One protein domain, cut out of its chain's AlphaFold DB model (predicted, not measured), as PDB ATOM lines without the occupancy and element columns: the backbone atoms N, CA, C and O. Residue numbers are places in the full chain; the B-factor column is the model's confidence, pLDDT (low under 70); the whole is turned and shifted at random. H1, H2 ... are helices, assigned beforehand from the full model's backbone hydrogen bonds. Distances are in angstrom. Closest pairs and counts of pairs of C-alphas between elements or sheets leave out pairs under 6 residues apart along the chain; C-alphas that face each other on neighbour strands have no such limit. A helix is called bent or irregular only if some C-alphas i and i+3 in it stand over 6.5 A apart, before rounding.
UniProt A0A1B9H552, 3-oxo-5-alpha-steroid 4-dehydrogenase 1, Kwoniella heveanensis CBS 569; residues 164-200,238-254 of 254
ATOM      1  N   TRP A 164     138.644 173.121  60.390       96.25
ATOM      2  CA  TRP A 164     139.406 173.183  61.646       96.25
ATOM      3  C   TRP A 164     138.537 173.518  62.873       96.25
ATOM      4  O   TRP A 164     138.820 173.030  63.963       96.25
ATOM      5  N   THR A 165     137.454 174.286  62.703       95.44
ATOM      6  CA  THR A 165     136.500 174.617  63.776       95.44
ATOM      7  C   THR A 165     135.762 173.388  64.300       95.44
ATOM      8  O   THR A 165     135.521 173.291  65.500       95.44
ATOM      9  N   PHE A 166     135.453 172.422  63.430       96.25
ATOM     10  CA  PHE A 166     134.841 171.157  63.832       96.25
ATOM     11  C   PHE A 166     135.801 170.347  64.705       96.25
ATOM     12  O   PHE A 166     135.440 169.934  65.804       96.25
ATOM     13  N   TYR A 167     137.048 170.175  64.255       97.12
ATOM     14  CA  TYR A 167     138.065 169.451  65.021       97.12
ATOM     15  C   TYR A 167     138.402 170.139  66.342       97.12
ATOM     16  O   TYR A 167     138.565 169.458  67.350       97.12
ATOM     17  N   LEU A 168     138.453 171.474  66.358       96.69
ATOM     18  CA  LEU A 168     138.622 172.241  67.587       96.69
ATOM     19  C   LEU A 168     137.453 172.008  68.553       96.69
ATOM     20  O   LEU A 168     137.689 171.792  69.737       96.69
ATOM     21  N   GLY A 169     136.213 171.988  68.055       96.44
ATOM     22  CA  GLY A 169     135.028 171.675  68.858       96.44
ATOM     23  C   GLY A 169     135.061 170.260  69.439       96.44
ATOM     24  O   GLY A 169     134.816 170.083  70.628       96.44
ATOM     25  N   VAL A 170     135.440 169.256  68.640       97.56
ATOM     26  CA  VAL A 170     135.593 167.865  69.107       97.56
ATOM     27  C   VAL A 170     136.723 167.735  70.130       97.56
ATOM     28  O   VAL A 170     136.563 167.041  71.130       97.56
ATOM     29  N   ALA A 171     137.854 168.412  69.914       97.75
ATOM     30  CA  ALA A 171     138.966 168.419  70.862       97.75
ATOM     31  C   ALA A 171     138.582 169.101  72.184       97.75
ATOM     32  O   ALA A 171     138.893 168.578  73.252       97.75
ATOM     33  N   GLY A 172     137.867 170.229  72.113       97.81
ATOM     34  CA  GLY A 172     137.317 170.918  73.279       97.81
ATOM     35  C   GLY A 172     136.341 170.034  74.051       97.81
ATOM     36  O   GLY A 172     136.505 169.858  75.256       97.81
ATOM     37  N   TRP A 173     135.407 169.389  73.347       97.75
ATOM     38  CA  TRP A 173     134.491 168.411  73.935       97.75
ATOM     39  C   TRP A 173     135.243 167.262  74.617       97.75
ATOM     40  O   TRP A 173     134.911 166.903  75.740       97.75
ATOM     41  N   ALA A 174     136.279 166.703  73.982       98.06
ATOM     42  CA  ALA A 174     137.033 165.583  74.544       98.06
ATOM     43  C   ALA A 174     137.798 165.991  75.811       98.06
ATOM     44  O   ALA A 174     137.759 165.275  76.810       98.06
ATOM     45  N   ALA A 175     138.457 167.153  75.789       97.75
ATOM     46  CA  ALA A 175     139.156 167.693  76.950       97.75
ATOM     47  C   ALA A 175     138.190 167.987  78.108       97.75
ATOM     48  O   ALA A 175     138.480 167.624  79.250       97.75
ATOM     49  N   GLY A 176     137.032 168.585  77.807       97.81
ATOM     50  CA  GLY A 176     135.963 168.822  78.774       97.81
ATOM     51  C   GLY A 176     135.431 167.519  79.364       97.81
ATOM     52  O   GLY A 176     135.495 167.308  80.570       97.81
ATOM     53  N   PHE A 177     135.033 166.570  78.519       97.81
ATOM     54  CA  PHE A 177     134.515 165.276  78.956       97.81
ATOM     55  C   PHE A 177     135.513 164.506  79.834       97.81
ATOM     56  O   PHE A 177     135.158 164.058  80.923       97.81
ATOM     57  N   MET A 178     136.777 164.395  79.415       97.25
ATOM     58  CA  MET A 178     137.818 163.738  80.215       97.25
ATOM     59  C   MET A 178     138.066 164.464  81.538       97.25
ATOM     60  O   MET A 178     138.236 163.820  82.574       97.25
ATOM     61  N   GLY A 179     138.070 165.798  81.512       97.25
ATOM     62  CA  GLY A 179     138.169 166.619  82.708       97.25
ATOM     63  C   GLY A 179     137.005 166.362  83.662       97.25
ATOM     64  O   GLY A 179     137.236 166.116  84.842       97.25
ATOM     65  N   ASN A 180     135.768 166.359  83.172       97.56
ATOM     66  CA  ASN A 180     134.583 166.095  83.980       97.56
ATOM     67  C   ASN A 180     134.654 164.707  84.638       97.56
ATOM     68  O   ASN A 180     134.570 164.618  85.861       97.56
ATOM     69  N   VAL A 181     134.931 163.660  83.850       96.75
ATOM     70  CA  VAL A 181     135.067 162.271  84.327       96.75
ATOM     71  C   VAL A 181     136.130 162.163  85.421       96.75
ATOM     72  O   VAL A 181     135.860 161.616  86.489       96.75
ATOM     73  N   LEU A 182     137.325 162.713  85.183       96.19
ATOM     74  CA  LEU A 182     138.432 162.678  86.140       96.19
ATOM     75  C   LEU A 182     138.049 163.331  87.473       96.19
ATOM     76  O   LEU A 182     138.302 162.773  88.538       96.19
ATOM     77  N   HIS A 183     137.462 164.525  87.425       96.69
ATOM     78  CA  HIS A 183     137.166 165.278  88.641       96.69
ATOM     79  C   HIS A 183     135.954 164.727  89.396       96.69
ATOM     80  O   HIS A 183     135.977 164.733  90.627       96.69
ATOM     81  N   ASP A 184     134.936 164.208  88.704       95.50
ATOM     82  CA  ASP A 184     133.843 163.467  89.346       95.50
ATOM     83  C   ASP A 184     134.378 162.204  90.037       95.50
ATOM     84  O   ASP A 184     133.948 161.874  91.143       95.50
ATOM     85  N   GLU A 185     135.363 161.530  89.441       95.62
ATOM     86  CA  GLU A 185     135.942 160.322  90.020       95.62
ATOM     87  C   GLU A 185     136.827 160.604  91.241       95.62
ATOM     88  O   GLU A 185     136.727 159.896  92.242       95.62
ATOM     89  N   ILE A 186     137.583 161.707  91.236       94.94
ATOM     90  CA  ILE A 186     138.263 162.208  92.442       94.94
ATOM     91  C   ILE A 186     137.248 162.423  93.576       94.94
ATOM     92  O   ILE A 186     137.505 162.036  94.714       94.94
ATOM     93  N   LEU A 187     136.072 162.998  93.287       93.75
ATOM     94  CA  LEU A 187     135.011 163.187  94.287       93.75
ATOM     95  C   LEU A 187     134.357 161.868  94.724       93.75
ATOM     96  O   LEU A 187     133.884 161.762  95.861       93.75
ATOM     97  N   ASN A 188     134.299 160.864  93.848       93.75
ATOM     98  CA  ASN A 188     133.836 159.523  94.199       93.75
ATOM     99  C   ASN A 188     134.805 158.845  95.166       93.75
ATOM    100  O   ASN A 188     134.352 158.319  96.179       93.75
ATOM    101  N   ASP A 189     136.109 158.932  94.915       93.69
ATOM    102  CA  ASP A 189     137.148 158.355  95.774       93.69
ATOM    103  C   ASP A 189     137.142 158.917  97.196       93.69
ATOM    104  O   ASP A 189     137.386 158.179  98.150       93.69
ATOM    105  N   LEU A 190     136.784 160.194  97.376       91.38
ATOM    106  CA  LEU A 190     136.616 160.775  98.717       91.38
ATOM    107  C   LEU A 190     135.534 160.070  99.547       91.38
ATOM    108  O   LEU A 190     135.521 160.197 100.772       91.38
ATOM    109  N   ARG A 191     134.604 159.380  98.879       90.12
ATOM    110  CA  ARG A 191     133.484 158.647  99.478       90.12
ATOM    111  C   ARG A 191     133.723 157.135  99.524       90.12
ATOM    112  O   ARG A 191     132.836 156.430  99.998       90.12
ATOM    113  N   ARG A 192     134.861 156.653  99.015       89.94
ATOM    114  CA  ARG A 192     135.271 155.246  99.062       89.94
ATOM    115  C   ARG A 192     136.272 155.000 100.182       89.94
ATOM    116  O   ARG A 192     137.028 155.901 100.576       89.94
ATOM    117  N   ASP A 193     136.297 153.757 100.639       88.00
ATOM    118  CA  ASP A 193     137.368 153.270 101.497       88.00
ATOM    119  C   ASP A 193     138.702 153.289 100.730       88.00
ATOM    120  O   ASP A 193     138.693 153.131  99.506       88.00
ATOM    121  N   PRO A 194     139.852 153.514 101.400       87.62
ATOM    122  CA  PRO A 194     141.146 153.679 100.729       87.62
ATOM    123  C   PRO A 194     141.500 152.564  99.737       87.62
ATOM    124  O   PRO A 194     142.069 152.842  98.686       87.62
ATOM    125  N   GLU A 195     141.123 151.322 100.045       87.12
ATOM    126  CA  GLU A 195     141.400 150.139  99.221       87.12
ATOM    127  C   GLU A 195     140.556 150.077  97.934       87.12
ATOM    128  O   GLU A 195     140.937 149.405  96.979       87.12
ATOM    129  N   GLU A 196     139.424 150.789  97.886       88.75
ATOM    130  CA  GLU A 196     138.484 150.788  96.755       88.75
ATOM    131  C   GLU A 196     138.644 152.010  95.834       88.75
ATOM    132  O   GLU A 196     137.895 152.170  94.864       88.75
ATOM    133  N   ARG A 197     139.580 152.915  96.140       91.75
ATOM    134  CA  ARG A 197     139.798 154.134  95.351       91.75
ATOM    135  C   ARG A 197     140.456 153.821  94.011       91.75
ATOM    136  O   ARG A 197     141.349 152.983  93.923       91.75
ATOM    137  N   LEU A 198     140.038 154.531  92.965       90.81
ATOM    138  CA  LEU A 198     140.536 154.315  91.601       90.81
ATOM    139  C   LEU A 198     141.660 155.282  91.210       90.81
ATOM    140  O   LEU A 198     142.487 154.949  90.362       90.81
ATOM    141  N   ILE A 199     141.691 156.477  91.800       90.31
ATOM    142  CA  ILE A 199     142.598 157.573  91.435       90.31
ATOM    143  C   ILE A 199     143.425 158.028  92.639       90.31
ATOM    144  O   ILE A 199     144.636 158.218  92.522       90.31
ATOM    145  N   LEU A 200     142.788 158.240  93.789       87.94
ATOM    146  CA  LEU A 200     143.444 158.738  94.996       87.94
ATOM    147  C   LEU A 200     144.015 157.583  95.822       87.94
ATOM    148  O   LEU A 200     143.264 156.796  96.386       87.94
ATOM    149  N   ARG A 238     141.647 166.862  96.359       88.69
ATOM    150  CA  ARG A 238     143.003 167.197  95.910       88.69
ATOM    151  C   ARG A 238     143.304 166.483  94.598       88.69
ATOM    152  O   ARG A 238     142.745 165.431  94.320       88.69
ATOM    153  N   GLY A 239     144.211 167.061  93.814       88.94
ATOM    154  CA  GLY A 239     144.581 166.544  92.496       88.94
ATOM    155  C   GLY A 239     143.857 167.245  91.346       88.94
ATOM    156  O   GLY A 239     142.866 167.950  91.536       88.94
ATOM    157  N   GLY A 240     144.405 167.098  90.139       92.38
ATOM    158  CA  GLY A 240     143.884 167.755  88.941       92.38
ATOM    159  C   GLY A 240     143.736 169.273  89.104       92.38
ATOM    160  O   GLY A 240     144.609 169.961  89.640       92.38
ATOM    161  N   LEU A 241     142.600 169.792  88.647       94.75
ATOM    162  CA  LEU A 241     142.243 171.206  88.684       94.75
ATOM    163  C   LEU A 241     141.696 171.669  90.042       94.75
ATOM    164  O   LEU A 241     141.559 172.878  90.233       94.75
ATOM    165  N   PHE A 242     141.476 170.775  91.020       94.62
ATOM    166  CA  PHE A 242     141.091 171.178  92.386       94.62
ATOM    167  C   PHE A 242     142.148 172.055  93.075       94.62
ATOM    168  O   PHE A 242     141.852 172.735  94.052       94.62
ATOM    169  N   LYS A 243     143.379 172.094  92.547       92.88
ATOM    170  CA  LYS A 243     144.421 173.038  92.977       92.88
ATOM    171  C   LYS A 243     144.089 174.503  92.643       92.88
ATOM    172  O   LYS A 243     144.630 175.399  93.284       92.88
ATOM    173  N   TYR A 244     143.252 174.744  91.633       94.88
ATOM    174  CA  TYR A 244     142.997 176.078  91.081       94.88
ATOM    175  C   TYR A 244     141.545 176.527  91.238       94.88
ATOM    176  O   TYR A 244     141.296 177.714  91.431       94.88
ATOM    177  N   VAL A 245     140.589 175.599  91.151       95.25
ATOM    178  CA  VAL A 245     139.153 175.899  91.203       95.25
ATOM    179  C   VAL A 245     138.418 174.905  92.100       95.25
ATOM    180  O   VAL A 245     138.779 173.734  92.165       95.25
ATOM    181  N   SER A 246     137.357 175.357  92.770       93.12
ATOM    182  CA  SER A 246     136.588 174.520  93.706       93.12
ATOM    183  C   SER A 246     135.687 173.490  93.018       93.12
ATOM    184  O   SER A 246     135.392 172.454  93.607       93.12
ATOM    185  N   PHE A 247     135.248 173.769  91.785       92.75
ATOM    186  CA  PHE A 247     134.302 172.933  91.032       92.75
ATOM    187  C   PHE A 247     134.806 172.641  89.606       92.75
ATOM    188  O   PHE A 247     134.198 173.071  88.623       92.75
ATOM    189  N   PRO A 248     135.952 171.955  89.465       95.75
ATOM    190  CA  PRO A 248     136.543 171.672  88.163       95.75
ATOM    191  C   PRO A 248     135.688 170.736  87.306       95.75
ATOM    192  O   PRO A 248     135.687 170.868  86.089       95.75
ATOM    193  N   ASN A 249     134.924 169.833  87.924       93.69
ATOM    194  CA  ASN A 249     133.970 168.988  87.213       93.69
ATOM    195  C   ASN A 249     132.891 169.820  86.503       93.69
ATOM    196  O   ASN A 249     132.575 169.533  85.354       93.69
ATOM    197  N   TYR A 250     132.388 170.889  87.134       92.00
ATOM    198  CA  TYR A 250     131.499 171.833  86.458       92.00
ATOM    199  C   TYR A 250     132.235 172.631  85.388       92.00
ATOM    200  O   TYR A 250     131.733 172.718  84.280       92.00
ATOM    201  N   LEU A 251     133.431 173.160  85.672       93.62
ATOM    202  CA  LEU A 251     134.216 173.910  84.680       93.62
ATOM    203  C   LEU A 251     134.438 173.122  83.381       93.62
ATOM    204  O   LEU A 251     134.398 173.705  82.307       93.62
ATOM    205  N   CYS A 252     134.684 171.817  83.484       94.38
ATOM    206  CA  CYS A 252     134.927 170.949  82.336       94.38
ATOM    207  C   CYS A 252     133.646 170.485  81.611       94.38
ATOM    208  O   CYS A 252     133.755 169.869  80.557       94.38
ATOM    209  N   GLU A 253     132.462 170.749  82.162       89.75
ATOM    210  CA  GLU A 253     131.170 170.375  81.567       89.75
ATOM    211  C   GLU A 253     130.609 171.463  80.626       89.75
ATOM    212  O   GLU A 253     129.803 171.147  79.751       89.75
ATOM    213  N   TRP A 254     131.011 172.730  80.816       70.56
ATOM    214  CA  TRP A 254     130.492 173.906  80.094       70.56
ATOM    215  C   TRP A 254     131.193 174.193  78.762       70.56
ATOM    216  O   TRP A 254     132.424 173.992  78.666       70.56
TER     217      TRP A 254
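This is residues 164 to 200 and 238 to 254 of the 254 residues of the protein "3-oxo-5-alpha-steroid 4-dehydrogenase 1" of Kwoniella heveanensis CBS 569 (UniProt A0A1B9H552). One long, straight helix, H1, makes the long axis of the model, and a short end piece, residues 238 to 254 with the small helices H2 and H3, lies over one side of it, H3 packing on residues 176 to 184. Residues 164 to 171 of H1 stick out free at one end, and at the other end residues 190 to 200 fold back. The printed part has 54 residues with three named helices, in the order H1, H2, H3, and no named strand: the class is all helix. It is loose, with a radius of gyration of the C-alphas of 13.1 A, and a rod in outline, spanning 44 by 21 by 13 A.

H1 runs from Trp 164, C-alpha at (139.406, 173.183, 61.646), to Asp 189, C-alpha at (137.148, 158.355, 95.774), 37.3 A from first to last C-alpha. H2 is residues 240 to 243, 6.7 A from first to last C-alpha, and is only just irregular by that distance. H3 is residues 248 to 251, 4.7 A long, ending with C-alpha 251 at (134.216, 173.910, 84.680).

H1 touches H3 with its residues 176 to 184 alone; the closest C-alphas, of Asn 180 and Asn 249, are 4.4 A apart. H1 and H2 only just touch, with 3 pairs of C-alphas within 8 A, through residues 182 to 183 of H1 alone; the closest C-alphas are those of His 183 and Gly 240, 7.2 A apart. H2 and H3 are close but not clearly touching, with C-alphas 241 and 248 closest at 5.7 A. In H1 every O i to N i+4 pair is within hydrogen-bond range; H2 and H3 are too short for such a pair.

The two farthest C-alphas, of Trp 164 and Asp 193, are 44.6 A apart. Residues 201 to 237 are not printed, and C-alphas 200 and 238 are 8.5 A apart across the cut, which falls in the link from H1 to H2. The link from H2 to H3 is tight. Mean pLDDT of the printed part is 93.5, and no printed residue is under 70.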